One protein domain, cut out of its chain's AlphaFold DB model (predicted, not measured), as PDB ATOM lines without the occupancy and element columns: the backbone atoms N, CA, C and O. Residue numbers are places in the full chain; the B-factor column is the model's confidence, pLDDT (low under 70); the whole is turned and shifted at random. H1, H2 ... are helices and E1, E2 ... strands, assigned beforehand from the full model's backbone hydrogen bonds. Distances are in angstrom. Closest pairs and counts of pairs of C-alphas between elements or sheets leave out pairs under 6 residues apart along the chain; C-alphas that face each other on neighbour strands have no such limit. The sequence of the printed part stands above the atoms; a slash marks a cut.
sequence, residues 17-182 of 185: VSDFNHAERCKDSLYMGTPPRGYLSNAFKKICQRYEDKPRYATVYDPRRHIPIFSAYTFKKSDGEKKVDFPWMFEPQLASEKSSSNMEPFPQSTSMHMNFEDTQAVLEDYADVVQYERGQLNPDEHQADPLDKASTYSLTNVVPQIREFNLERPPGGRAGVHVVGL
ATOM      1  N   VAL A  17      13.569   9.451 -26.986       88.00
ATOM      2  CA  VAL A  17      13.309  10.787 -26.441       88.00
ATOM      3  C   VAL A  17      13.073  11.804 -27.552       88.00
ATOM      4  O   VAL A  17      13.658  11.734 -28.630       88.00
ATOM      5  N   SER A  18      12.223  12.800 -27.299       85.75
ATOM      6  CA  SER A  18      12.038  13.919 -28.234       85.75
ATOM      7  C   SER A  18      13.267  14.836 -28.264       85.75
ATOM      8  O   SER A  18      13.644  15.349 -29.323       85.75
ATOM      9  N   ASP A  19      13.921  15.002 -27.113       84.00
ATOM     10  CA  ASP A  19      15.126  15.800 -26.915       84.00
ATOM     11  C   ASP A  19      15.980  15.206 -25.780       84.00
ATOM     12  O   ASP A  19      15.471  14.895 -24.701       84.00
ATOM     13  N   PHE A  20      17.291  15.096 -26.005       85.88
ATOM     14  CA  PHE A  20      18.243  14.650 -24.990       85.88
ATOM     15  C   PHE A  20      18.358  15.619 -23.805       85.88
ATOM     16  O   PHE A  20      18.734  15.187 -22.718       85.88
ATOM     17  N   ASN A  21      17.997  16.898 -23.966       78.94
ATOM     18  CA  ASN A  21      18.027  17.878 -22.871       78.94
ATOM     19  C   ASN A  21      17.139  17.478 -21.681       78.94
ATOM     20  O   ASN A  21      17.463  17.794 -20.536       78.94
ATOM     21  N   HIS A  22      16.040  16.770 -21.956       73.75
ATOM     22  CA  HIS A  22      15.048  16.350 -20.962       73.75
ATOM     23  C   HIS A  22      15.230  14.887 -20.520       73.75
ATOM     24  O   HIS A  22      14.468  14.383 -19.696       73.75
ATOM     25  N   ALA A  23      16.246  14.199 -21.047       76.38
ATOM     26  CA  ALA A  23      16.570  12.826 -20.694       76.38
ATOM     27  C   ALA A  23      17.569  12.820 -19.527       76.38
ATOM     28  O   ALA A  23      18.782  12.955 -19.729       76.38
ATOM     29  N   GLU A  24      17.061  12.708 -18.293       71.50
ATOM     30  CA  GLU A  24      17.912  12.671 -17.098       71.50
ATOM     31  C   GLU A  24      19.021  11.621 -17.231       71.50
ATOM     32  O   GLU A  24      18.780  10.489 -17.654       71.50
ATOM     33  N   ARG A  25      20.250  12.016 -16.876       80.81
ATOM     34  CA  ARG A  25      21.502  11.232 -16.946       80.81
ATOM     35  C   ARG A  25      21.941  10.790 -18.347       80.81
ATOM     36  O   ARG A  25      23.117  10.525 -18.556       80.81
ATOM     37  N   CYS A  26      21.053  10.775 -19.338       85.88
ATOM     38  CA  CYS A  26      21.427  10.452 -20.712       85.88
ATOM     39  C   CYS A  26      22.311  11.525 -21.344       85.88
ATOM     40  O   CYS A  26      23.290  11.229 -22.028       85.88
ATOM     41  N   LYS A  27      21.993  12.790 -21.051       87.75
ATOM     42  CA  LYS A  27      22.799  13.938 -21.472       87.75
ATOM     43  C   LYS A  27      24.235  13.899 -20.947       87.75
ATOM     44  O   LYS A  27      25.093  14.530 -21.547       87.75
ATOM     45  N   ASP A  28      24.519  13.136 -19.891       89.38
ATOM     46  CA  ASP A  28      25.879  12.994 -19.352       89.38
ATOM     47  C   ASP A  28      26.799  12.261 -20.345       89.38
ATOM     48  O   ASP A  28      28.020  12.387 -20.276       89.38
ATOM     49  N   SER A  29      26.211  11.537 -21.304       89.12
ATOM     50  CA  SER A  29      26.922  10.897 -22.414       89.12
ATOM     51  C   SER A  29      27.213  11.859 -23.571       89.12
ATOM     52  O   SER A  29      27.942  11.499 -24.489       89.12
ATOM     53  N   LEU A  30      26.648  13.072 -23.554       89.44
ATOM     54  CA  LEU A  30      26.875  14.112 -24.555       89.44
ATOM     55  C   LEU A  30      27.999  15.047 -24.115       89.44
ATOM     56  O   LEU A  30      28.147  15.371 -22.935       89.44
ATOM     57  N   TYR A  31      28.777  15.539 -25.081       86.31
ATOM     58  CA  TYR A  31      29.877  16.447 -24.780       86.31
ATOM     59  C   TYR A  31      29.323  17.733 -24.158       86.31
ATOM     60  O   TYR A  31      28.518  18.432 -24.775       86.31
ATOM     61  N   MET A  32      29.716  18.018 -22.913       86.31
ATOM     62  CA  MET A  32      29.182  19.134 -22.118       86.31
ATOM     63  C   MET A  32      27.644  19.142 -22.034       86.31
ATOM     64  O   MET A  32      27.029  20.206 -21.984       86.31
ATOM     65  N   GLY A  33      27.000  17.971 -22.098       84.50
ATOM     66  CA  GLY A  33      25.541  17.865 -22.108       84.50
ATOM     67  C   GLY A  33      24.865  18.457 -23.345       84.50
ATOM     68  O   GLY A  33      23.662  18.692 -23.313       84.50
ATOM     69  N   THR A  34      25.615  18.737 -24.417       86.62
ATOM     70  CA  THR A  34      25.105  19.436 -25.601       86.62
ATOM     71  C   THR A  34      24.654  18.437 -26.669       86.62
ATOM     72  O   THR A  34      25.490  17.700 -27.197       86.62
ATOM     73  N   PRO A  35      23.358  18.407 -27.039       85.06
ATOM     74  CA  PRO A  35      22.879  17.560 -28.127       85.06
ATOM     75  C   PRO A  35      23.511  17.940 -29.473       85.06
ATOM     76  O   PRO A  35      23.791  19.125 -29.700       85.06
ATOM     77  N   PRO A  36      23.701  16.975 -30.391       83.06
ATOM     78  CA  PRO A  36      24.178  17.268 -31.737       83.06
ATOM     79  C   PRO A  36      23.273  18.294 -32.432       83.06
ATOM     80  O   PRO A  36      22.049  18.158 -32.454       83.06
ATOM     81  N   ARG A  37      23.893  19.334 -32.996       77.06
ATOM     82  CA  ARG A  37      23.233  20.389 -33.777       77.06
ATOM     83  C   ARG A  37      23.470  20.131 -35.265       77.06
ATOM     84  O   ARG A  37      24.560  19.711 -35.638       77.06
ATOM     85  N   GLY A  38      22.481  20.407 -36.109       72.25
ATOM     86  CA  GLY A  38      22.578  20.205 -37.559       72.25
ATOM     87  C   GLY A  38      21.320  19.565 -38.140       72.25
ATOM     88  O   GLY A  38      20.264  19.593 -37.508       72.25
ATOM     89  N   TYR A  39      21.433  18.992 -39.341       63.06
ATOM     90  CA  TYR A  39      20.323  18.349 -40.051       63.06
ATOM     91  C   TYR A  39      19.997  16.973 -39.449       63.06
ATOM     92  O   TYR A  39      20.250  15.926 -40.037       63.06
ATOM     93  N   LEU A  40      19.445  16.976 -38.240       73.56
ATOM     94  CA  LEU A  40      18.788  15.808 -37.674       73.56
ATOM     95  C   LEU A  40      17.307  15.918 -38.012       73.56
ATOM     96  O   LEU A  40      16.572  16.686 -37.393       73.56
ATOM     97  N   SER A  41      16.892  15.188 -39.047       77.81
ATOM     98  CA  SER A  41      15.485  15.101 -39.423       77.81
ATOM     99  C   SER A  41      14.655  14.628 -38.229       77.81
ATOM    100  O   SER A  41      15.079  13.735 -37.497       77.81
ATOM    101  N   ASN A  42      13.430  15.143 -38.081       80.94
ATOM    102  CA  ASN A  42      12.453  14.607 -37.121       80.94
ATOM    103  C   ASN A  42      12.118  13.122 -37.376       80.94
ATOM    104  O   ASN A  42      11.497  12.481 -36.535       80.94
ATOM    105  N   ALA A  43      12.513  12.579 -38.534       87.38
ATOM    106  CA  ALA A  43      12.407  11.158 -38.838       87.38
ATOM    107  C   ALA A  43      13.418  10.290 -38.071       87.38
ATOM    108  O   ALA A  43      13.179   9.094 -37.913       87.38
ATOM    109  N   PHE A  44      14.531  10.861 -37.604       91.50
ATOM    110  CA  PHE A  44      15.517  10.123 -36.824       91.50
ATOM    111  C   PHE A  44      15.054   9.958 -35.380       91.50
ATOM    112  O   PHE A  44      14.467  10.860 -34.778       91.50
ATOM    113  N   LYS A  45      15.352   8.797 -34.802       92.75
ATOM    114  CA  LYS A  45      15.038   8.479 -33.413       92.75
ATOM    115  C   LYS A  45      16.233   8.833 -32.540       92.75
ATOM    116  O   LYS A  45      17.347   8.386 -32.788       92.75
ATOM    117  N   LYS A  46      16.007   9.655 -31.517       93.06
ATOM    118  CA  LYS A  46      17.000   9.931 -30.475       93.06
ATOM    119  C   LYS A  46      16.779   8.903 -29.381       93.06
ATOM    120  O   LYS A  46      15.729   8.904 -28.748       93.06
ATOM    121  N   ILE A  47      17.738   8.014 -29.206       94.06
ATOM    122  CA  ILE A  47      17.654   6.889 -28.286       94.06
ATOM    123  C   ILE A  47      18.608   7.164 -27.133       94.06
ATOM    124  O   ILE A  47      19.817   7.330 -27.312       94.06
ATOM    125  N   CYS A  48      18.044   7.242 -25.941       94.44
ATOM    126  CA  CYS A  48      18.761   7.058 -24.708       94.44
ATOM    127  C   CYS A  48      18.898   5.565 -24.449       94.44
ATOM    128  O   CYS A  48      17.940   4.920 -24.031       94.44
ATOM    129  N   GLN A  49      20.088   5.035 -24.705       95.81
ATOM    130  CA  GLN A  49      20.354   3.609 -24.622       95.81
ATOM    131  C   GLN A  49      20.387   3.201 -23.156       95.81
ATOM    132  O   GLN A  49      21.191   3.735 -22.380       95.81
ATOM    133  N   ARG A  50      19.504   2.280 -22.759       95.12
ATOM    134  CA  ARG A  50      19.412   1.804 -21.375       95.12
ATOM    135  C   ARG A  50      19.639   0.312 -21.301       95.12
ATOM    136  O   ARG A  50      19.143  -0.442 -22.127       95.12
ATOM    137  N   TYR A  51      20.349  -0.096 -20.261       94.75
ATOM    138  CA  TYR A  51      20.552  -1.498 -19.934       94.75
ATOM    139  C   TYR A  51      20.595  -1.659 -18.417       94.75
ATOM    140  O   TYR A  51      21.349  -0.933 -17.750       94.75
ATOM    141  N   GLU A  52      19.803  -2.595 -17.884       93.38
ATOM    142  CA  GLU A  52      19.569  -2.772 -16.440       93.38
ATOM    143  C   GLU A  52      19.053  -1.478 -15.778       93.38
ATOM    144  O   GLU A  52      19.611  -0.986 -14.794       93.38
ATOM    145  N   ASP A  53      18.052  -0.853 -16.408       91.50
ATOM    146  CA  ASP A  53      17.393   0.403 -16.025       91.50
ATOM    147  C   ASP A  53      18.313   1.623 -15.907       91.50
ATOM    148  O   ASP A  53      17.894   2.698 -15.465       91.50
ATOM    149  N   LYS A  54      19.562   1.504 -16.358       91.81
ATOM    150  CA  LYS A  54      20.565   2.566 -16.310       91.81
ATOM    151  C   LYS A  54      20.821   3.131 -17.703       91.81
ATOM    152  O   LYS A  54      21.103   2.351 -18.611       91.81
ATOM    153  N   PRO A  55      20.803   4.465 -17.874       92.75
ATOM    154  CA  PRO A  55      21.315   5.113 -19.078       92.75
ATOM    155  C   PRO A  55      22.799   4.790 -19.280       92.75
ATOM    156  O   PRO A  55      23.586   4.898 -18.335       92.75
ATOM    157  N   ARG A  56      23.176   4.389 -20.496       93.81
ATOM    158  CA  ARG A  56      24.539   3.961 -20.844       93.81
ATOM    159  C   ARG A  56      25.213   4.906 -21.833       93.81
ATOM    160  O   ARG A  56      26.350   5.308 -21.595       93.81
ATOM    161  N   TYR A  57      24.525   5.251 -22.919       95.00
ATOM    162  CA  TYR A  57      25.007   6.161 -23.962       95.00
ATOM    163  C   TYR A  57      23.838   6.741 -24.771       95.00
ATOM    164  O   TYR A  57      22.685   6.344 -24.602       95.00
ATOM    165  N   ALA A  58      24.123   7.711 -25.636       94.81
ATOM    166  CA  ALA A  58      23.136   8.335 -26.507       94.81
ATOM    167  C   ALA A  58      23.381   7.934 -27.961       94.81
ATOM    168  O   ALA A  58      24.518   7.922 -28.425       94.81
ATOM    169  N   THR A  59      22.312   7.638 -28.691       95.06
ATOM    170  CA  THR A  59      22.353   7.283 -30.114       95.06
ATOM    171  C   THR A  59      21.337   8.117 -30.885       95.06
ATOM    172  O   THR A  59      20.214   8.307 -30.425       95.06
ATOM    173  N   VAL A  60      21.695   8.608 -32.071       93.81
ATOM    174  CA  VAL A  60      20.701   9.036 -33.065       93.81
ATOM    175  C   VAL A  60      20.652   7.981 -34.155       93.81
ATOM    176  O   VAL A  60      21.681   7.629 -34.729       93.81
ATOM    177  N   TYR A  61      19.453   7.480 -34.412       94.38
ATOM    178  CA  TYR A  61      19.194   6.320 -35.245       94.38
ATOM    179  C   TYR A  61      18.303   6.684 -36.430       94.38
ATOM    180  O   TYR A  61      17.308   7.397 -36.263       94.38
ATOM    181  N   ASP A  62      18.650   6.202 -37.621       93.19
ATOM    182  CA  ASP A  62      17.812   6.304 -38.810       93.19
ATOM    183  C   ASP A  62      16.987   5.019 -38.976       93.19
ATOM    184  O   ASP A  62      17.515   4.019 -39.465       93.19
ATOM    185  N   PRO A  63      15.686   5.027 -38.626       91.25
ATOM    186  CA  PRO A  63      14.840   3.845 -38.752       91.25
ATOM    187  C   PRO A  63      14.536   3.475 -40.209       91.25
ATOM    188  O   PRO A  63      14.033   2.391 -40.449       91.25
ATOM    189  N   ARG A  64      14.810   4.345 -41.194       90.44
ATOM    190  CA  ARG A  64      14.599   4.011 -42.617       90.44
ATOM    191  C   ARG A  64      15.762   3.249 -43.227       90.44
ATOM    192  O   ARG A  64      15.566   2.500 -44.173       90.44
ATOM    193  N   ARG A  65      16.970   3.517 -42.738       90.00
ATOM    194  CA  ARG A  65      18.207   2.862 -43.185       90.00
ATOM    195  C   ARG A  65      18.695   1.809 -42.193       90.00
ATOM    196  O   ARG A  65      19.732   1.210 -42.427       90.00
ATOM    197  N   HIS A  66      17.989   1.668 -41.074       93.25
ATOM    198  CA  HIS A  66      18.320   0.809 -39.943       93.25
ATOM    199  C   HIS A  66      19.734   0.985 -39.372       93.25
ATOM    200  O   HIS A  66      20.296   0.063 -38.786       93.25
ATOM    201  N   ILE A  67      20.294   2.191 -39.466       92.06
ATOM    202  CA  ILE A  67      21.664   2.489 -39.030       92.06
ATOM    203  C   ILE A  67      21.698   3.608 -37.984       92.06
ATOM    204  O   ILE A  67      20.980   4.607 -38.110       92.06
ATOM    205  N   PRO A  68      22.566   3.512 -36.965       94.38
ATOM    206  CA  PRO A  68      22.921   4.668 -36.166       94.38
ATOM    207  C   PRO A  68      23.728   5.651 -36.998       94.38
ATOM    208  O   PRO A  68      24.661   5.272 -37.694       94.38
ATOM    209  N   ILE A  69      23.395   6.931 -36.893       92.50
ATOM    210  CA  ILE A  69      24.112   8.019 -37.571       92.50
ATOM    211  C   ILE A  69      25.004   8.801 -36.609       92.50
ATOM    212  O   ILE A  69      25.880   9.552 -37.034       92.50
ATOM    213  N   PHE A  70      24.772   8.642 -35.309       92.06
ATOM    214  CA  PHE A  70      25.487   9.328 -34.247       92.06
ATOM    215  C   PHE A  70      25.471   8.476 -32.982       92.06
ATOM    216  O   PHE A  70      24.420   7.962 -32.604       92.06
ATOM    217  N   SER A  71      26.602   8.403 -32.292       93.81
ATOM    218  CA  SER A  71      26.727   7.830 -30.955       93.81
ATOM    219  C   SER A  71      27.582   8.748 -30.085       93.81
ATOM    220  O   SER A  71      28.608   9.267 -30.530       93.81
ATOM    221  N   ALA A  72      27.152   8.964 -28.847       93.94
ATOM    222  CA  ALA A  72      27.889   9.726 -27.851       93.94
ATOM    223  C   ALA A  72      27.917   8.961 -26.531       93.94
ATOM    224  O   ALA A  72      26.874   8.554 -26.016       93.94
ATOM    225  N   TYR A  73      29.118   8.749 -26.009       94.00
ATOM    226  CA  TYR A  73      29.370   7.907 -24.847       94.00
ATOM    227  C   TYR A  73      30.596   8.395 -24.085       94.00
ATOM    228  O   TYR A  73      31.468   9.073 -24.627       94.00
ATOM    229  N   THR A  74      30.704   8.001 -22.824       91.00
ATOM    230  CA  THR A  74      31.915   8.245 -22.037       91.00
ATOM    231  C   THR A  74      32.918   7.126 -22.285       91.00
ATOM    232  O   THR A  74      32.637   5.967 -21.983       91.00
ATOM    233  N   PHE A  75      34.097   7.470 -22.802       89.06
ATOM    234  CA  PHE A  75      35.258   6.590 -22.842       89.06
ATOM    235  C   PHE A  75      35.744   6.343 -21.412       89.06
ATOM    236  O   PHE A  75      36.207   7.258 -20.719       89.06
ATOM    237  N   LYS A  76      35.622   5.095 -20.966       85.50
ATOM    238  CA  LYS A  76      36.071   4.619 -19.660       85.50
ATOM    239  C   LYS A  76      37.341   3.826 -19.917       85.50
ATOM    240  O   LYS A  76      37.272   2.731 -20.453       85.50
ATOM    241  N   LYS A  77      38.496   4.409 -19.579       73.62
ATOM    242  CA  LYS A  77      39.830   3.810 -19.749       73.62
ATOM    243  C   LYS A  77      39.807   2.327 -19.334       73.62
ATOM    244  O   LYS A  77      39.764   2.039 -18.141       73.62
ATOM    245  N   SER A  78      39.785   1.430 -20.316       77.12
ATOM    246  CA  SER A  78      39.647  -0.013 -20.124       77.12
ATOM    247  C   SER A  78      41.004  -0.711 -20.275       77.12
ATOM    248  O   SER A  78      42.012  -0.085 -20.614       77.12
ATOM    249  N   ASP A  79      41.009  -2.016 -20.029       72.62
ATOM    250  CA  ASP A  79      42.089  -2.948 -20.370       72.62
ATOM    251  C   ASP A  79      42.265  -3.163 -21.886       72.62
ATOM    252  O   ASP A  79      43.260  -3.742 -22.311       72.62
ATOM    253  N   GLY A  80      41.332  -2.669 -22.704       70.69
ATOM    254  CA  GLY A  80      41.279  -2.901 -24.146       70.69
ATOM    255  C   GLY A  80      40.742  -4.282 -24.525       70.69
ATOM    256  O   GLY A  80      40.745  -4.623 -25.704       70.69
ATOM    257  N   GLU A  81      40.286  -5.086 -23.558       76.00
ATOM    258  CA  GLU A  81      39.827  -6.447 -23.825       76.00
ATOM    259  C   GLU A  81      38.382  -6.458 -24.333       76.00
ATOM    260  O   GLU A  81      37.479  -5.893 -23.705       76.00
ATOM    261  N   LYS A  82      38.143  -7.165 -25.439       74.12
ATOM    262  CA  LYS A  82      36.789  -7.457 -25.918       74.12
ATOM    263  C   LYS A  82      36.127  -8.527 -25.064       74.12
ATOM    264  O   LYS A  82      36.772  -9.502 -24.675       74.12
ATOM    265  N   LYS A  83      34.821  -8.404 -24.837       74.31
ATOM    266  CA  LYS A  83      34.013  -9.480 -24.244       74.31
ATOM    267  C   LYS A  83      33.161 -10.151 -25.309       74.31
ATOM    268  O   LYS A  83      32.176  -9.585 -25.748       74.31
ATOM    269  N   VAL A  84      33.511 -11.380 -25.676       65.69
ATOM    270  CA  VAL A  84      32.914 -12.081 -26.832       65.69
ATOM    271  C   VAL A  84      31.550 -12.729 -26.520       65.69
ATOM    272  O   VAL A  84      30.824 -13.094 -27.439       65.69
ATOM    273  N   ASP A  85      31.153 -12.821 -25.248       80.75
ATOM    274  CA  ASP A  85      30.046 -13.696 -24.820       80.75
ATOM    275  C   ASP A  85      28.694 -12.989 -24.587       80.75
ATOM    276  O   ASP A  85      27.795 -13.567 -23.971       80.75
ATOM    277  N   PHE A  86      28.515 -11.743 -25.036       88.62
ATOM    278  CA  PHE A  86      27.227 -11.055 -24.888       88.62
ATOM    279  C   PHE A  86      26.282 -11.329 -26.067       88.62
ATOM    280  O   PHE A  86      26.705 -11.253 -27.223       88.62
ATOM    281  N   PRO A  87      24.991 -11.623 -25.808       91.62
ATOM    282  CA  PRO A  87      24.010 -11.748 -26.874       91.62
ATOM    283  C   PRO A  87      23.765 -10.388 -27.533       91.62
ATOM    284  O   PRO A  87      23.766  -9.352 -26.867       91.62
ATOM    285  N   TRP A  88      23.493 -10.403 -28.837       92.12
ATOM    286  CA  TRP A  88      23.014  -9.216 -29.538       92.12
ATOM    287  C   TRP A  88      21.614  -8.831 -29.057       92.12
ATOM    288  O   TRP A  88      20.756  -9.692 -28.835       92.12
ATOM    289  N   MET A  89      21.392  -7.527 -28.923       94.19
ATOM    290  CA  MET A  89      20.172  -6.935 -28.386       94.19
ATOM    291  C   MET A  89      19.491  -5.999 -29.389       94.19
ATOM    292  O   MET A  89      20.131  -5.425 -30.278       94.19
ATOM    293  N   PHE A  90      18.185  -5.832 -29.207       93.06
ATOM    294  CA  PHE A  90      17.334  -4.885 -29.922       93.06
ATOM    295  C   PHE A  90      16.749  -3.854 -28.954       93.06
ATOM    296  O   PHE A  90      16.817  -4.031 -27.737       93.06
ATOM    297  N   GLU A  91      16.149  -2.794 -29.498       94.38
ATOM    298  CA  GLU A  91      15.427  -1.780 -28.727       94.38
ATOM    299  C   GLU A  91      13.910  -2.025 -28.835       94.38
ATOM    300  O   GLU A  91      13.297  -1.683 -29.857       94.38
ATOM    301  N   PRO A  92      13.245  -2.582 -27.804       91.75
ATOM    302  CA  PRO A  92      11.818  -2.916 -27.864       91.75
ATOM    303  C   PRO A  92      10.919  -1.713 -28.162       91.75
ATOM    304  O   PRO A  92       9.901  -1.816 -28.851       91.75
ATOM    305  N   GLN A  93      11.327  -0.554 -27.663       91.38
ATOM    306  CA  GLN A  93      10.673   0.737 -27.845       91.38
ATOM    307  C   GLN A  93      10.680   1.288 -29.276       91.38
ATOM    308  O   GLN A  93       9.914   2.208 -29.563       91.38
ATOM    309  N   LEU A  94      11.533   0.771 -30.170       91.06
ATOM    310  CA  LEU A  94      11.488   1.141 -31.588       91.06
ATOM    311  C   LEU A  94      10.336   0.448 -32.320       91.06
ATOM    312  O   LEU A  94       9.754   1.045 -33.222       91.06
ATOM    313  N   ALA A  95       9.968  -0.761 -31.889       88.25
ATOM    314  CA  ALA A  95       8.854  -1.511 -32.462       88.25
ATOM    315  C   ALA A  95       7.499  -1.127 -31.853       88.25
ATOM    316  O   ALA A  95       6.473  -1.176 -32.527       88.25
ATOM    317  N   SER A  96       7.472  -0.743 -30.573       86.81
ATOM    318  CA  SER A  96       6.247  -0.307 -29.899       86.81
ATOM    319  C   SER A  96       6.552   0.677 -28.776       86.81
ATOM    320  O   SER A  96       7.324   0.387 -27.868       86.81
ATOM    321  N   GLU A  97       5.867   1.823 -28.778       83.50
ATOM    322  CA  GLU A  97       6.035   2.879 -27.766       83.50
ATOM    323  C   GLU A  97       5.673   2.428 -26.339       83.50
ATOM    324  O   GLU A  97       6.080   3.063 -25.369       83.50
ATOM    325  N   LYS A  98       4.904   1.340 -26.200       85.12
ATOM    326  CA  LYS A  98       4.512   0.772 -24.899       85.12
ATOM    327  C   LYS A  98       5.522  -0.236 -24.346       85.12
ATOM    328  O   LYS A  98       5.328  -0.723 -23.235       85.12
ATOM    329  N   SER A  99       6.537  -0.593 -25.127       88.38
ATOM    330  CA  SER A  99       7.542  -1.574 -24.733       88.38
ATOM    331  C   SER A  99       8.547  -1.000 -23.731       88.38
ATOM    332  O   SER A  99       8.622   0.210 -23.508       88.38
ATOM    333  N   SER A 100       9.339  -1.897 -23.138       90.00
ATOM    334  CA  SER A 100      10.449  -1.562 -22.245       90.00
ATOM    335  C   SER A 100      11.388  -0.527 -22.870       90.00
ATOM    336  O   SER A 100      11.620  -0.522 -24.083       90.00
ATOM    337  N   SER A 101      11.944   0.351 -22.032       91.12
ATOM    338  CA  SER A 101      13.002   1.267 -22.456       91.12
ATOM    339  C   SER A 101      14.411   0.705 -22.329       91.12
ATOM    340  O   SER A 101      15.354   1.416 -22.662       91.12
ATOM    341  N   ASN A 102      14.544  -0.537 -21.861       94.50
ATOM    342  CA  ASN A 102      15.807  -1.258 -21.843       94.50
ATOM    343  C   ASN A 102      15.982  -2.058 -23.126       94.50
ATOM    344  O   ASN A 102      15.021  -2.647 -23.619       94.50
ATOM    345  N   MET A 103      17.222  -2.120 -23.603       94.81
ATOM    346  CA  MET A 103      17.608  -3.059 -24.645       94.81
ATOM    347  C   MET A 103      17.477  -4.499 -24.141       94.81
ATOM    348  O   MET A 103      17.775  -4.794 -22.979       94.81
ATOM    349  N   GLU A 104      17.031  -5.388 -25.022       93.25
ATOM    350  CA  GLU A 104      16.721  -6.782 -24.699       93.25
ATOM    351  C   GLU A 104      17.372  -7.729 -25.717       93.25
ATOM    352  O   GLU A 104      17.492  -7.374 -26.891       93.25
ATOM    353  N   PRO A 105      17.819  -8.929 -25.305       92.44
ATOM    354  CA  PRO A 105      18.394  -9.905 -26.225       92.44
ATOM    355  C   PRO A 105      17.362 -10.362 -27.252       92.44
ATOM    356  O   PRO A 105      16.193 -10.562 -26.918       92.44
ATOM    357  N   PHE A 106      17.801 -10.577 -28.495       87.56
ATOM    358  CA  PHE A 106      16.920 -11.134 -29.520       87.56
ATOM    359  C   PHE A 106      16.357 -12.498 -29.073       87.56
ATOM    360  O   PHE A 106      17.111 -13.344 -28.574       87.56
ATOM    361  N   PRO A 107      15.043 -12.738 -29.241       82.88
ATOM    362  CA  PRO A 107      14.440 -14.015 -28.886       82.88
ATOM    363  C   PRO A 107      15.023 -15.133 -29.759       82.88
ATOM    364  O   PRO A 107      15.145 -14.995 -30.971       82.88
ATOM    365  N   GLN A 108      15.353 -16.274 -29.151       70.38
ATOM    366  CA  GLN A 108      15.945 -17.418 -29.864       70.38
ATOM    367  C   GLN A 108      14.939 -18.180 -30.748       70.38
ATOM    368  O   GLN A 108      15.328 -19.039 -31.536       70.38
ATOM    369  N   SER A 109      13.638 -17.910 -30.599       62.72
ATOM    370  CA  SER A 109      12.567 -18.586 -31.333       62.72
ATOM    371  C   SER A 109      12.129 -17.794 -32.569       62.72
ATOM    372  O   SER A 109      11.609 -16.687 -32.437       62.72
ATOM    373  N   THR A 110      12.212 -18.420 -33.745       54.12
ATOM    374  CA  THR A 110      11.762 -17.900 -35.056       54.12
ATOM    375  C   THR A 110      10.265 -17.580 -35.146       54.12
ATOM    376  O   THR A 110       9.816 -16.950 -36.096       54.12
ATOM    377  N   SER A 111       9.458 -17.999 -34.168       50.16
ATOM    378  CA  SER A 111       8.008 -17.771 -34.128       50.16
ATOM    379  C   SER A 111       7.594 -16.419 -33.538       50.16
ATOM    380  O   SER A 111       6.408 -16.096 -33.555       50.16
ATOM    381  N   MET A 112       8.540 -15.614 -33.051       53.06
ATOM    382  CA  MET A 112       8.300 -14.218 -32.683       53.06
ATOM    383  C   MET A 112       8.877 -13.295 -33.758       53.06
ATOM    384  O   MET A 112       9.765 -12.494 -33.475       53.06
ATOM    385  N   HIS A 113       8.358 -13.378 -34.988       52.41
ATOM    386  CA  HIS A 113       8.426 -12.243 -35.913       52.41
ATOM    387  C   HIS A 113       7.562 -11.123 -35.324       52.41
ATOM    388  O   HIS A 113       6.416 -10.900 -35.705       52.41
ATOM    389  N   MET A 114       8.080 -10.454 -34.303       60.31
ATOM    390  CA  MET A 114       7.668  -9.090 -34.027       60.31
ATOM    391  C   MET A 114       8.138  -8.280 -35.241       60.31
ATOM    392  O   MET A 114       9.199  -8.579 -35.788       60.31
ATOM    393  N   ASN A 115       7.373  -7.279 -35.676       65.25
ATOM    394  CA  ASN A 115       7.709  -6.419 -36.821       65.25
ATOM    395  C   ASN A 115       8.915  -5.493 -36.516       65.25
ATOM    396  O   ASN A 115       8.833  -4.272 -36.638       65.25
ATOM    397  N   PHE A 116      10.027  -6.056 -36.039       73.38
ATOM    398  CA  PHE A 116      11.278  -5.360 -35.769       73.38
ATOM    399  C   PHE A 116      11.902  -4.876 -37.071       73.38
ATOM    400  O   PHE A 116      12.320  -3.723 -37.122       73.38
ATOM    401  N   GLU A 117      11.856  -5.715 -38.110       75.44
ATOM    402  CA  GLU A 117      12.385  -5.462 -39.457       75.44
ATOM    403  C   GLU A 117      11.871  -4.145 -40.055       75.44
ATOM    404  O   GLU A 117      12.582  -3.473 -40.785       75.44
ATOM    405  N   ASP A 118      10.662  -3.696 -39.702       81.25
ATOM    406  CA  ASP A 118      10.127  -2.429 -40.215       81.25
ATOM    407  C   ASP A 118      10.750  -1.191 -39.543       81.25
ATOM    408  O   ASP A 118      10.661  -0.075 -40.062       81.25
ATOM    409  N   THR A 119      11.349  -1.351 -38.359       86.94
ATOM    410  CA  THR A 119      11.684  -0.233 -37.457       86.94
ATOM    411  C   THR A 119      13.153  -0.159 -37.067       86.94
ATOM    412  O   THR A 119      13.635   0.927 -36.728       86.94
ATOM    413  N   GLN A 120      13.862  -1.285 -37.096       91.94
ATOM    414  CA  GLN A 120      15.257  -1.388 -36.700       91.94
ATOM    415  C   GLN A 120      15.949  -2.571 -37.377       91.94
ATOM    416  O   GLN A 120      15.291  -3.475 -37.881       91.94
ATOM    417  N   ALA A 121      17.278  -2.573 -37.316       91.50
ATOM    418  CA  ALA A 121      18.083  -3.659 -37.847       91.50
ATOM    419  C   ALA A 121      17.856  -4.961 -37.072       91.50
ATOM    420  O   ALA A 121      17.730  -4.953 -35.842       91.50
ATOM    421  N   VAL A 122      17.899  -6.073 -37.795       90.19
ATOM    422  CA  VAL A 122      17.865  -7.440 -37.270       90.19
ATOM    423  C   VAL A 122      19.178  -8.171 -37.566       90.19
ATOM    424  O   VAL A 122      20.077  -7.647 -38.228       90.19
ATOM    425  N   LEU A 123      19.352  -9.374 -37.015       87.69
ATOM    426  CA  LEU A 123      20.603 -10.124 -37.174       87.69
ATOM    427  C   LEU A 123      20.852 -10.527 -38.630       87.69
ATOM    428  O   LEU A 123      22.009 -10.565 -39.063       87.69
ATOM    429  N   GLU A 124      19.767 -10.782 -39.352       85.50
ATOM    430  CA  GLU A 124      19.698 -11.173 -40.753       85.50
ATOM    431  C   GLU A 124      20.213 -10.068 -41.684       85.50
ATOM    432  O   GLU A 124      20.864 -10.388 -42.674       85.50
ATOM    433  N   ASP A 125      20.064  -8.785 -41.327       84.56
ATOM    434  CA  ASP A 125      20.614  -7.654 -42.105       84.56
ATOM    435  C   ASP A 125      22.148  -7.677 -42.190       84.56
ATOM    436  O   ASP A 125      22.762  -7.038 -43.045       84.56
ATOM    437  N   TYR A 126      22.780  -8.422 -41.280       82.94
ATOM    438  CA  TYR A 126      24.223  -8.619 -41.205       82.94
ATOM    439  C   TYR A 126      24.632 -10.074 -41.476       82.94
ATOM    440  O   TYR A 126      25.804 -10.421 -41.298       82.94
ATOM    441  N   ALA A 127      23.689 -10.940 -41.850       78.81
ATOM    442  CA  ALA A 127      23.998 -12.263 -42.369       78.81
ATOM    443  C   ALA A 127      24.480 -12.132 -43.828       78.81
ATOM    444  O   ALA A 127      24.131 -11.197 -44.538       78.81
ATOM    445  N   ASP A 128      25.333 -13.050 -44.276       66.94
ATOM    446  CA  ASP A 128      25.681 -13.224 -45.698       66.94
ATOM    447  C   ASP A 128      26.545 -12.147 -46.388       66.94
ATOM    448  O   ASP A 128      26.669 -12.127 -47.615       66.94
ATOM    449  N   VAL A 129      27.264 -11.316 -45.628       69.19
ATOM    450  CA  VAL A 129      28.221 -10.342 -46.183       69.19
ATOM    451  C   VAL A 129      29.679 -10.711 -45.879       69.19
ATOM    452  O   VAL A 129      30.187 -10.505 -44.786       69.19
ATOM    453  N   VAL A 130      30.412 -11.221 -46.878       72.69
ATOM    454  CA  VAL A 130      31.840 -11.603 -46.721       72.69
ATOM    455  C   VAL A 130      32.754 -10.383 -46.498       72.69
ATOM    456  O   VAL A 130      33.809 -10.491 -45.870       72.69
ATOM    457  N   GLN A 131      32.357  -9.224 -47.031       78.00
ATOM    458  CA  GLN A 131      33.168  -8.001 -47.071       78.00
ATOM    459  C   GLN A 131      32.966  -7.071 -45.867       78.00
ATOM    460  O   GLN A 131      33.776  -6.161 -45.673       78.00
ATOM    461  N   TYR A 132      31.919  -7.287 -45.066       81.25
ATOM    462  CA  TYR A 132      31.531  -6.383 -43.985       81.25
ATOM    463  C   TYR A 132      31.500  -7.093 -42.632       81.25
ATOM    464  O   TYR A 132      31.113  -8.251 -42.518       81.25
ATOM    465  N   GLU A 133      31.895  -6.365 -41.596       86.25
ATOM    466  CA  GLU A 133      31.787  -6.744 -40.193       86.25
ATOM    467  C   GLU A 133      30.857  -5.770 -39.455       86.25
ATOM    468  O   GLU A 133      30.577  -4.661 -39.919       86.25
ATOM    469  N   ARG A 134      30.369  -6.193 -38.284       89.25
ATOM    470  CA  ARG A 134      29.563  -5.361 -37.382       89.25
ATOM    471  C   ARG A 134      30.478  -4.369 -36.657       89.25
ATOM    472  O   ARG A 134      31.097  -4.719 -35.655       89.25
ATOM    473  N   GLY A 135      30.571  -3.143 -37.165       89.75
ATOM    474  CA  GLY A 135      31.359  -2.066 -36.566       89.75
ATOM    475  C   GLY A 135      30.558  -1.296 -35.520       89.75
ATOM    476  O   GLY A 135      29.567  -0.650 -35.852       89.75
ATOM    477  N   GLN A 136      30.976  -1.339 -34.255       91.75
ATOM    478  CA  GLN A 136      30.323  -0.584 -33.181       91.75
ATOM    479  C   GLN A 136      30.733   0.899 -33.210       91.75
ATOM    480  O   GLN A 136      31.919   1.222 -33.304       91.75
ATOM    481  N   LEU A 137      29.772   1.821 -33.063       93.25
ATOM    482  CA  LEU A 137      30.077   3.252 -32.896       93.25
ATOM    483  C   LEU A 137      30.531   3.591 -31.472       93.25
ATOM    484  O   LEU A 137      31.404   4.443 -31.291       93.25
ATOM    485  N   ASN A 138      29.965   2.907 -30.474       93.50
ATOM    486  CA  ASN A 138      30.456   2.825 -29.098       93.50
ATOM    487  C   ASN A 138      31.051   1.427 -28.856       93.50
ATOM    488  O   ASN A 138      30.277   0.502 -28.612       93.50
ATOM    489  N   PRO A 139      32.377   1.250 -28.970       91.69
ATOM    490  CA  PRO A 139      32.984  -0.082 -28.887       91.69
ATOM    491  C   PRO A 139      33.128  -0.586 -27.459       91.69
ATOM    492  O   PRO A 139      33.313   0.202 -26.526       91.69
ATOM    493  N   ASP A 140      33.057  -1.901 -27.279       91.06
ATOM    494  CA  ASP A 140      33.156  -2.519 -25.957       91.06
ATOM    495  C   ASP A 140      34.528  -2.286 -25.302       91.06
ATOM    496  O   ASP A 140      34.608  -2.102 -24.085       91.06
ATOM    497  N   GLU A 141      35.593  -2.147 -26.095       89.81
ATOM    498  CA  GLU A 141      36.932  -1.817 -25.609       89.81
ATOM    499  C   GLU A 141      37.002  -0.395 -25.046       89.81
ATOM    500  O   GLU A 141      37.980  -0.025 -24.409       89.81
ATOM    501  N   HIS A 142      35.996   0.451 -25.263       90.62
ATOM    502  CA  HIS A 142      35.932   1.785 -24.663       90.62
ATOM    503  C   HIS A 142      35.208   1.798 -23.310       90.62
ATOM    504  O   HIS A 142      35.122   2.851 -22.671       90.62
ATOM    505  N   GLN A 143      34.680   0.651 -22.877       91.38
ATOM    506  CA  GLN A 143      33.933   0.496 -21.637       91.38
ATOM    507  C   GLN A 143      34.731  -0.341 -20.629       91.38
ATOM    508  O   GLN A 143      35.516  -1.207 -21.000       91.38
ATOM    509  N   ALA A 144      34.548  -0.080 -19.333       89.19
ATOM    510  CA  ALA A 144      35.287  -0.770 -18.267       89.19
ATOM    511  C   ALA A 144      34.409  -1.764 -17.487       89.19
ATOM    512  O   ALA A 144      34.835  -2.882 -17.208       89.19
ATOM    513  N   ASP A 145      33.177  -1.375 -17.150       89.94
ATOM    514  CA  ASP A 145      32.242  -2.231 -16.417       89.94
ATOM    515  C   ASP A 145      31.620  -3.297 -17.341       89.94
ATOM    516  O   ASP A 145      31.268  -2.981 -18.482       89.94
ATOM    517  N   PRO A 146      31.427  -4.547 -16.878       90.94
ATOM    518  CA  PRO A 146      30.811  -5.594 -17.685       90.94
ATOM    519  C   PRO A 146      29.427  -5.242 -18.241       90.94
ATOM    520  O   PRO A 146      29.143  -5.618 -19.373       90.94
ATOM    521  N   LEU A 147      28.581  -4.517 -17.499       92.50
ATOM    522  CA  LEU A 147      27.251  -4.127 -17.980       92.50
ATOM    523  C   LEU A 147      27.330  -2.961 -18.970       92.50
ATOM    524  O   LEU A 147      26.495  -2.858 -19.865       92.50
ATOM    525  N   ASP A 148      28.332  -2.088 -18.839       92.06
ATOM    526  CA  ASP A 148      28.607  -1.072 -19.857       92.06
ATOM    527  C   ASP A 148      29.093  -1.723 -21.157       92.06
ATOM    528  O   ASP A 148      28.583  -1.378 -22.223       92.06
ATOM    529  N   LYS A 149      30.004  -2.707 -21.071       93.12
ATOM    530  CA  LYS A 149      30.440  -3.518 -22.221       93.12
ATOM    531  C   LYS A 149      29.244  -4.224 -22.862       93.12
ATOM    532  O   LYS A 149      29.037  -4.063 -24.060       93.12
ATOM    533  N   ALA A 150      28.410  -4.902 -22.071       94.44
ATOM    534  CA  ALA A 150      27.199  -5.574 -22.551       94.44
ATOM    535  C   ALA A 150      26.279  -4.624 -23.330       94.44
ATOM    536  O   ALA A 150      25.835  -4.955 -24.422       94.44
ATOM    537  N   SER A 151      26.073  -3.402 -22.829       94.81
ATOM    538  CA  SER A 151      25.187  -2.422 -23.470       94.81
ATOM    539  C   SER A 151      25.625  -1.969 -24.871       94.81
ATOM    540  O   SER A 151      24.840  -1.374 -25.607       94.81
ATOM    541  N   THR A 152      26.877  -2.231 -25.261       95.00
ATOM    542  CA  THR A 152      27.373  -1.927 -26.614       95.00
ATOM    543  C   THR A 152      26.907  -2.940 -27.665       95.00
ATOM    544  O   THR A 152      26.954  -2.641 -28.861       95.00
ATOM    545  N   TYR A 153      26.427  -4.115 -27.242       95.19
ATOM    546  CA  TYR A 153      25.970  -5.210 -28.101       95.19
ATOM    547  C   TYR A 153      24.500  -5.045 -28.528       95.19
ATOM    548  O   TYR A 153      23.741  -6.008 -28.555       95.19
ATOM    549  N   SER A 154      24.086  -3.827 -28.891       95.12
ATOM    550  CA  SER A 154      22.796  -3.570 -29.545       95.12
ATOM    551  C   SER A 154      22.988  -3.262 -31.032       95.12
ATOM    552  O   SER A 154      23.962  -2.611 -31.421       95.12
ATOM    553  N   LEU A 155      22.064  -3.700 -31.893       94.31
ATOM    554  CA  LEU A 155      22.166  -3.417 -33.337       94.31
ATOM    555  C   LEU A 155      21.937  -1.937 -33.675       94.31
ATOM    556  O   LEU A 155      22.416  -1.447 -34.694       94.31
ATOM    557  N   THR A 156      21.311  -1.181 -32.771       95.50
ATOM    558  CA  THR A 156      21.226   0.283 -32.858       95.50
ATOM    559  C   THR A 156      22.562   0.980 -32.582       95.50
ATOM    560  O   THR A 156      22.634   2.193 -32.708       95.50
ATOM    561  N   ASN A 157      23.633   0.252 -32.254       96.12
ATOM    562  CA  ASN A 157      24.997   0.766 -32.108       96.12
ATOM    563  C   ASN A 157      25.951   0.261 -33.211       96.12
ATOM    564  O   ASN A 157      27.153   0.528 -33.153       96.12
ATOM    565  N   VAL A 158      25.442  -0.456 -34.217       93.75
ATOM    566  CA  VAL A 158      26.250  -1.140 -35.235       93.75
ATOM    567  C   VAL A 158      26.066  -0.514 -36.613       93.75
ATOM    568  O   VAL A 158      24.957  -0.176 -37.011       93.75
ATOM    569  N   VAL A 159      27.165  -0.410 -37.361       92.00
ATOM    570  CA  VAL A 159      27.168  -0.135 -38.801       92.00
ATOM    571  C   VAL A 159      27.920  -1.219 -39.574       92.00
ATOM    572  O   VAL A 159      28.839  -1.832 -39.025       92.00
ATOM    573  N   PRO A 160      27.596  -1.439 -40.861       89.12
ATOM    574  CA  PRO A 160      28.437  -2.242 -41.741       89.12
ATOM    575  C   PRO A 160      29.807  -1.575 -41.913       89.12
ATOM    576  O   PRO A 160      29.907  -0.453 -42.412       89.12
ATOM    577  N   GLN A 161      30.874  -2.259 -41.506       85.75
ATOM    578  CA  GLN A 161      32.249  -1.777 -41.623       85.75
ATOM    579  C   GLN A 161      33.055  -2.701 -42.537       85.75
ATOM    580  O   GLN A 161      33.038  -3.915 -42.366       85.75
ATOM    581  N   ILE A 162      33.777  -2.137 -43.509       82.00
ATOM    582  CA  ILE A 162      34.664  -2.918 -44.384       82.00
ATOM    583  C   ILE A 162      35.813  -3.481 -43.542       82.00
ATOM    584  O   ILE A 162      36.476  -2.729 -42.823       82.00
ATOM    585  N   ARG A 163      36.082  -4.786 -43.665       74.25
ATOM    586  CA  ARG A 163      37.089  -5.513 -42.858       74.25
ATOM    587  C   ARG A 163      38.487  -4.894 -42.921       74.25
ATOM    588  O   ARG A 163      39.213  -4.862 -41.932       74.25
ATOM    589  N   GLU A 164      38.848  -4.361 -44.083       72.25
ATOM    590  CA  GLU A 164      40.145  -3.727 -44.350       72.25
ATOM    591  C   GLU A 164      40.315  -2.367 -43.646       72.25
ATOM    592  O   GLU A 164      41.432  -1.873 -43.525       72.25
ATOM    593  N   PHE A 165      39.231  -1.770 -43.134       65.44
ATOM    594  CA  PHE A 165      39.261  -0.492 -42.416       65.44
ATOM    595  C   PHE A 165      39.565  -0.647 -40.913       65.44
ATOM    596  O   PHE A 165      39.568   0.343 -40.183       65.44
ATOM    597  N   ASN A 166      39.851  -1.864 -40.434       55.75
ATOM    598  CA  ASN A 166      40.290  -2.146 -39.060       55.75
ATOM    599  C   ASN A 166      41.754  -1.706 -38.813       55.75
ATOM    600  O   ASN A 166      42.552  -2.443 -38.237       55.75
ATOM    601  N   LEU A 167      42.121  -0.500 -39.260       47.41
ATOM    602  CA  LEU A 167      43.412   0.118 -38.973       47.41
ATOM    603  C   LEU A 167      43.446   0.532 -37.497       47.41
ATOM    604  O   LEU A 167      42.726   1.435 -37.075       47.41
ATOM    605  N   GLU A 168      44.260  -0.202 -36.739       46.44
ATOM    606  CA  GLU A 168      44.807   0.075 -35.407       46.44
ATOM    607  C   GLU A 168      44.316   1.382 -34.768       46.44
ATOM    608  O   GLU A 168      44.861   2.466 -34.988       46.44
ATOM    609  N   ARG A 169      43.287   1.285 -33.916       55.53
ATOM    610  CA  ARG A 169      42.929   2.403 -33.045       55.53
ATOM    611  C   ARG A 169      44.015   2.504 -31.965       55.53
ATOM    612  O   ARG A 169      44.198   1.537 -31.225       55.53
ATOM    613  N   PRO A 170      44.758   3.620 -31.861       47.06
ATOM    614  CA  PRO A 170      45.902   3.693 -30.962       47.06
ATOM    615  C   PRO A 170      45.450   3.496 -29.505       47.06
ATOM    616  O   PRO A 170      44.516   4.174 -29.059       47.06
ATOM    617  N   PRO A 171      46.099   2.603 -28.737       51.91
ATOM    618  CA  PRO A 171      45.804   2.441 -27.321       51.91
ATOM    619  C   PRO A 171      46.287   3.689 -26.575       51.91
ATOM    620  O   PRO A 171      47.481   3.880 -26.360       51.91
ATOM    621  N   GLY A 172      45.369   4.583 -26.202       57.81
ATOM    622  CA  GLY A 172      45.742   5.777 -25.437       57.81
ATOM    623  C   GLY A 172      44.789   6.958 -25.557       57.81
ATOM    624  O   GLY A 172      45.167   8.004 -26.074       57.81
ATOM    625  N   GLY A 173      43.570   6.826 -25.030       61.72
ATOM    626  CA  GLY A 173      42.661   7.955 -24.800       61.72
ATOM    627  C   GLY A 173      42.672   8.416 -23.339       61.72
ATOM    628  O   GLY A 173      42.873   7.615 -22.423       61.72
ATOM    629  N   ARG A 174      42.431   9.709 -23.083       67.31
ATOM    630  CA  ARG A 174      42.014  10.172 -21.743       67.31
ATOM    631  C   ARG A 174      40.524   9.879 -21.572       67.31
ATOM    632  O   ARG A 174      39.772  10.032 -22.525       67.31
ATOM    633  N   ALA A 175      40.106   9.496 -20.364       76.19
ATOM    634  CA  ALA A 175      38.688   9.350 -20.039       76.19
ATOM    635  C   ALA A 175      37.926  10.647 -20.358       76.19
ATOM    636  O   ALA A 175      38.396  11.737 -20.023       76.19
ATOM    637  N   GLY A 176      36.773  10.529 -21.012       78.50
ATOM    638  CA  GLY A 176      36.003  11.682 -21.472       78.50
ATOM    639  C   GLY A 176      34.883  11.296 -22.429       78.50
ATOM    640  O   GLY A 176      34.778  10.143 -22.834       78.50
ATOM    641  N   VAL A 177      34.035  12.257 -22.791       80.31
ATOM    642  CA  VAL A 177      32.964  12.014 -23.764       80.31
ATOM    643  C   VAL A 177      33.540  11.929 -25.175       80.31
ATOM    644  O   VAL A 177      34.222  12.846 -25.630       80.31
ATOM    645  N   HIS A 178      33.240  10.830 -25.860       85.31
ATOM    646  CA  HIS A 178      33.549  10.582 -27.258       85.31
ATOM    647  C   HIS A 178      32.267  10.670 -28.082       85.31
ATOM    648  O   HIS A 178      31.215  10.180 -27.678       85.31
ATOM    649  N   VAL A 179      32.378  11.303 -29.247       79.38
ATOM    650  CA  VAL A 179      31.276  11.500 -30.184       79.38
ATOM    651  C   VAL A 179      31.699  10.942 -31.533       79.38
ATOM    652  O   VAL A 179      32.726  11.344 -32.076       79.38
ATOM    653  N   VAL A 180      30.907  10.017 -32.061       83.19
ATOM    654  CA  VAL A 180      31.133   9.366 -33.352       83.19
ATOM    655  C   VAL A 180      29.903   9.607 -34.215       83.19
ATOM    656  O   VAL A 180      28.785   9.369 -33.768       83.19
ATOM    657  N   GLY A 181      30.088  10.094 -35.439       76.25
ATOM    658  CA  GLY A 181      28.997  10.324 -36.384       76.25
ATOM    659  C   GLY A 181      29.351   9.829 -37.778       76.25
ATOM    660  O   GLY A 181      30.508   9.921 -38.187       76.25
ATOM    661  N   LEU A 182      28.357   9.323 -38.507       73.25
ATOM    662  CA  LEU A 182      28.495   8.987 -39.922       73.25
ATOM    663  C   LEU A 182      27.996  10.143 -40.780       73.25
ATOM    664  O   LEU A 182      26.856  10.589 -40.650       73.25
TER     665      LEU A 182
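AT A GLANCE: This is residues 17 to 182 of the 185 residues of the protein "Endonuclease domain-containing 1 protein-like" of Poecilia reticulata (UniProt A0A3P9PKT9). With little regular structure, the domain is a strongly twisted antiparallel sheet, E1 E2 E3 E6, with H1 over one face and H3 over the other; the small antiparallel pair E4 E5 packs near E3. Residues 108 to 113 stick out. Of 166 printed residues, 55 are in named elements, ordered H1 E1 E2 E3 H2 E4 H3 E5 E6: mixed, compact, radius of gyration of the C-alphas 15.4 A, spans 45 by 39 by 31 A.

HOW THE PARTS SIT: E1, residues 45 to 51, E2, 54 to 62, and E3, 67 to 75, form two hairpins in a meander, each strand the antiparallel neighbour of the one before; E6, 176 to 181, neighbours E3. Within hydrogen-bond range are N 47 and O 59, 2.8 A, N 60 and O 70, 2.9 A, and N 71 and O 180, 2.8 A. H1, 26 to 29, and H3, 146 to 151, are on opposite faces, at heights of 6.1 A and 9.4 A. E4, 132 to 136, neighbours E5, 158 to 162: N 133 and O 161, 2.8 A. H2, 92 to 95, is only just not on the four-stranded sheet, with 4 pairs of C-alphas within 10 A. Every O i to N i+4 pair is within range in H3; H1 and H2 are too short.

IN THESE COORDINATES: E2 spans 23.0 A, E3 21.5 A. H1 begins at C-alpha 26 (21.427, 10.452, -20.712); E6 ends at C-alpha 181 (28.997, 10.324, -36.384).

THE WHOLE: The farthest C-alphas, Ser 111 and Arg 174, are 45.7 A apart. The printed part has no cut; H2 to E4 is a long link. Residues under pLDDT 70 include 109 to 115 and 165 to 174.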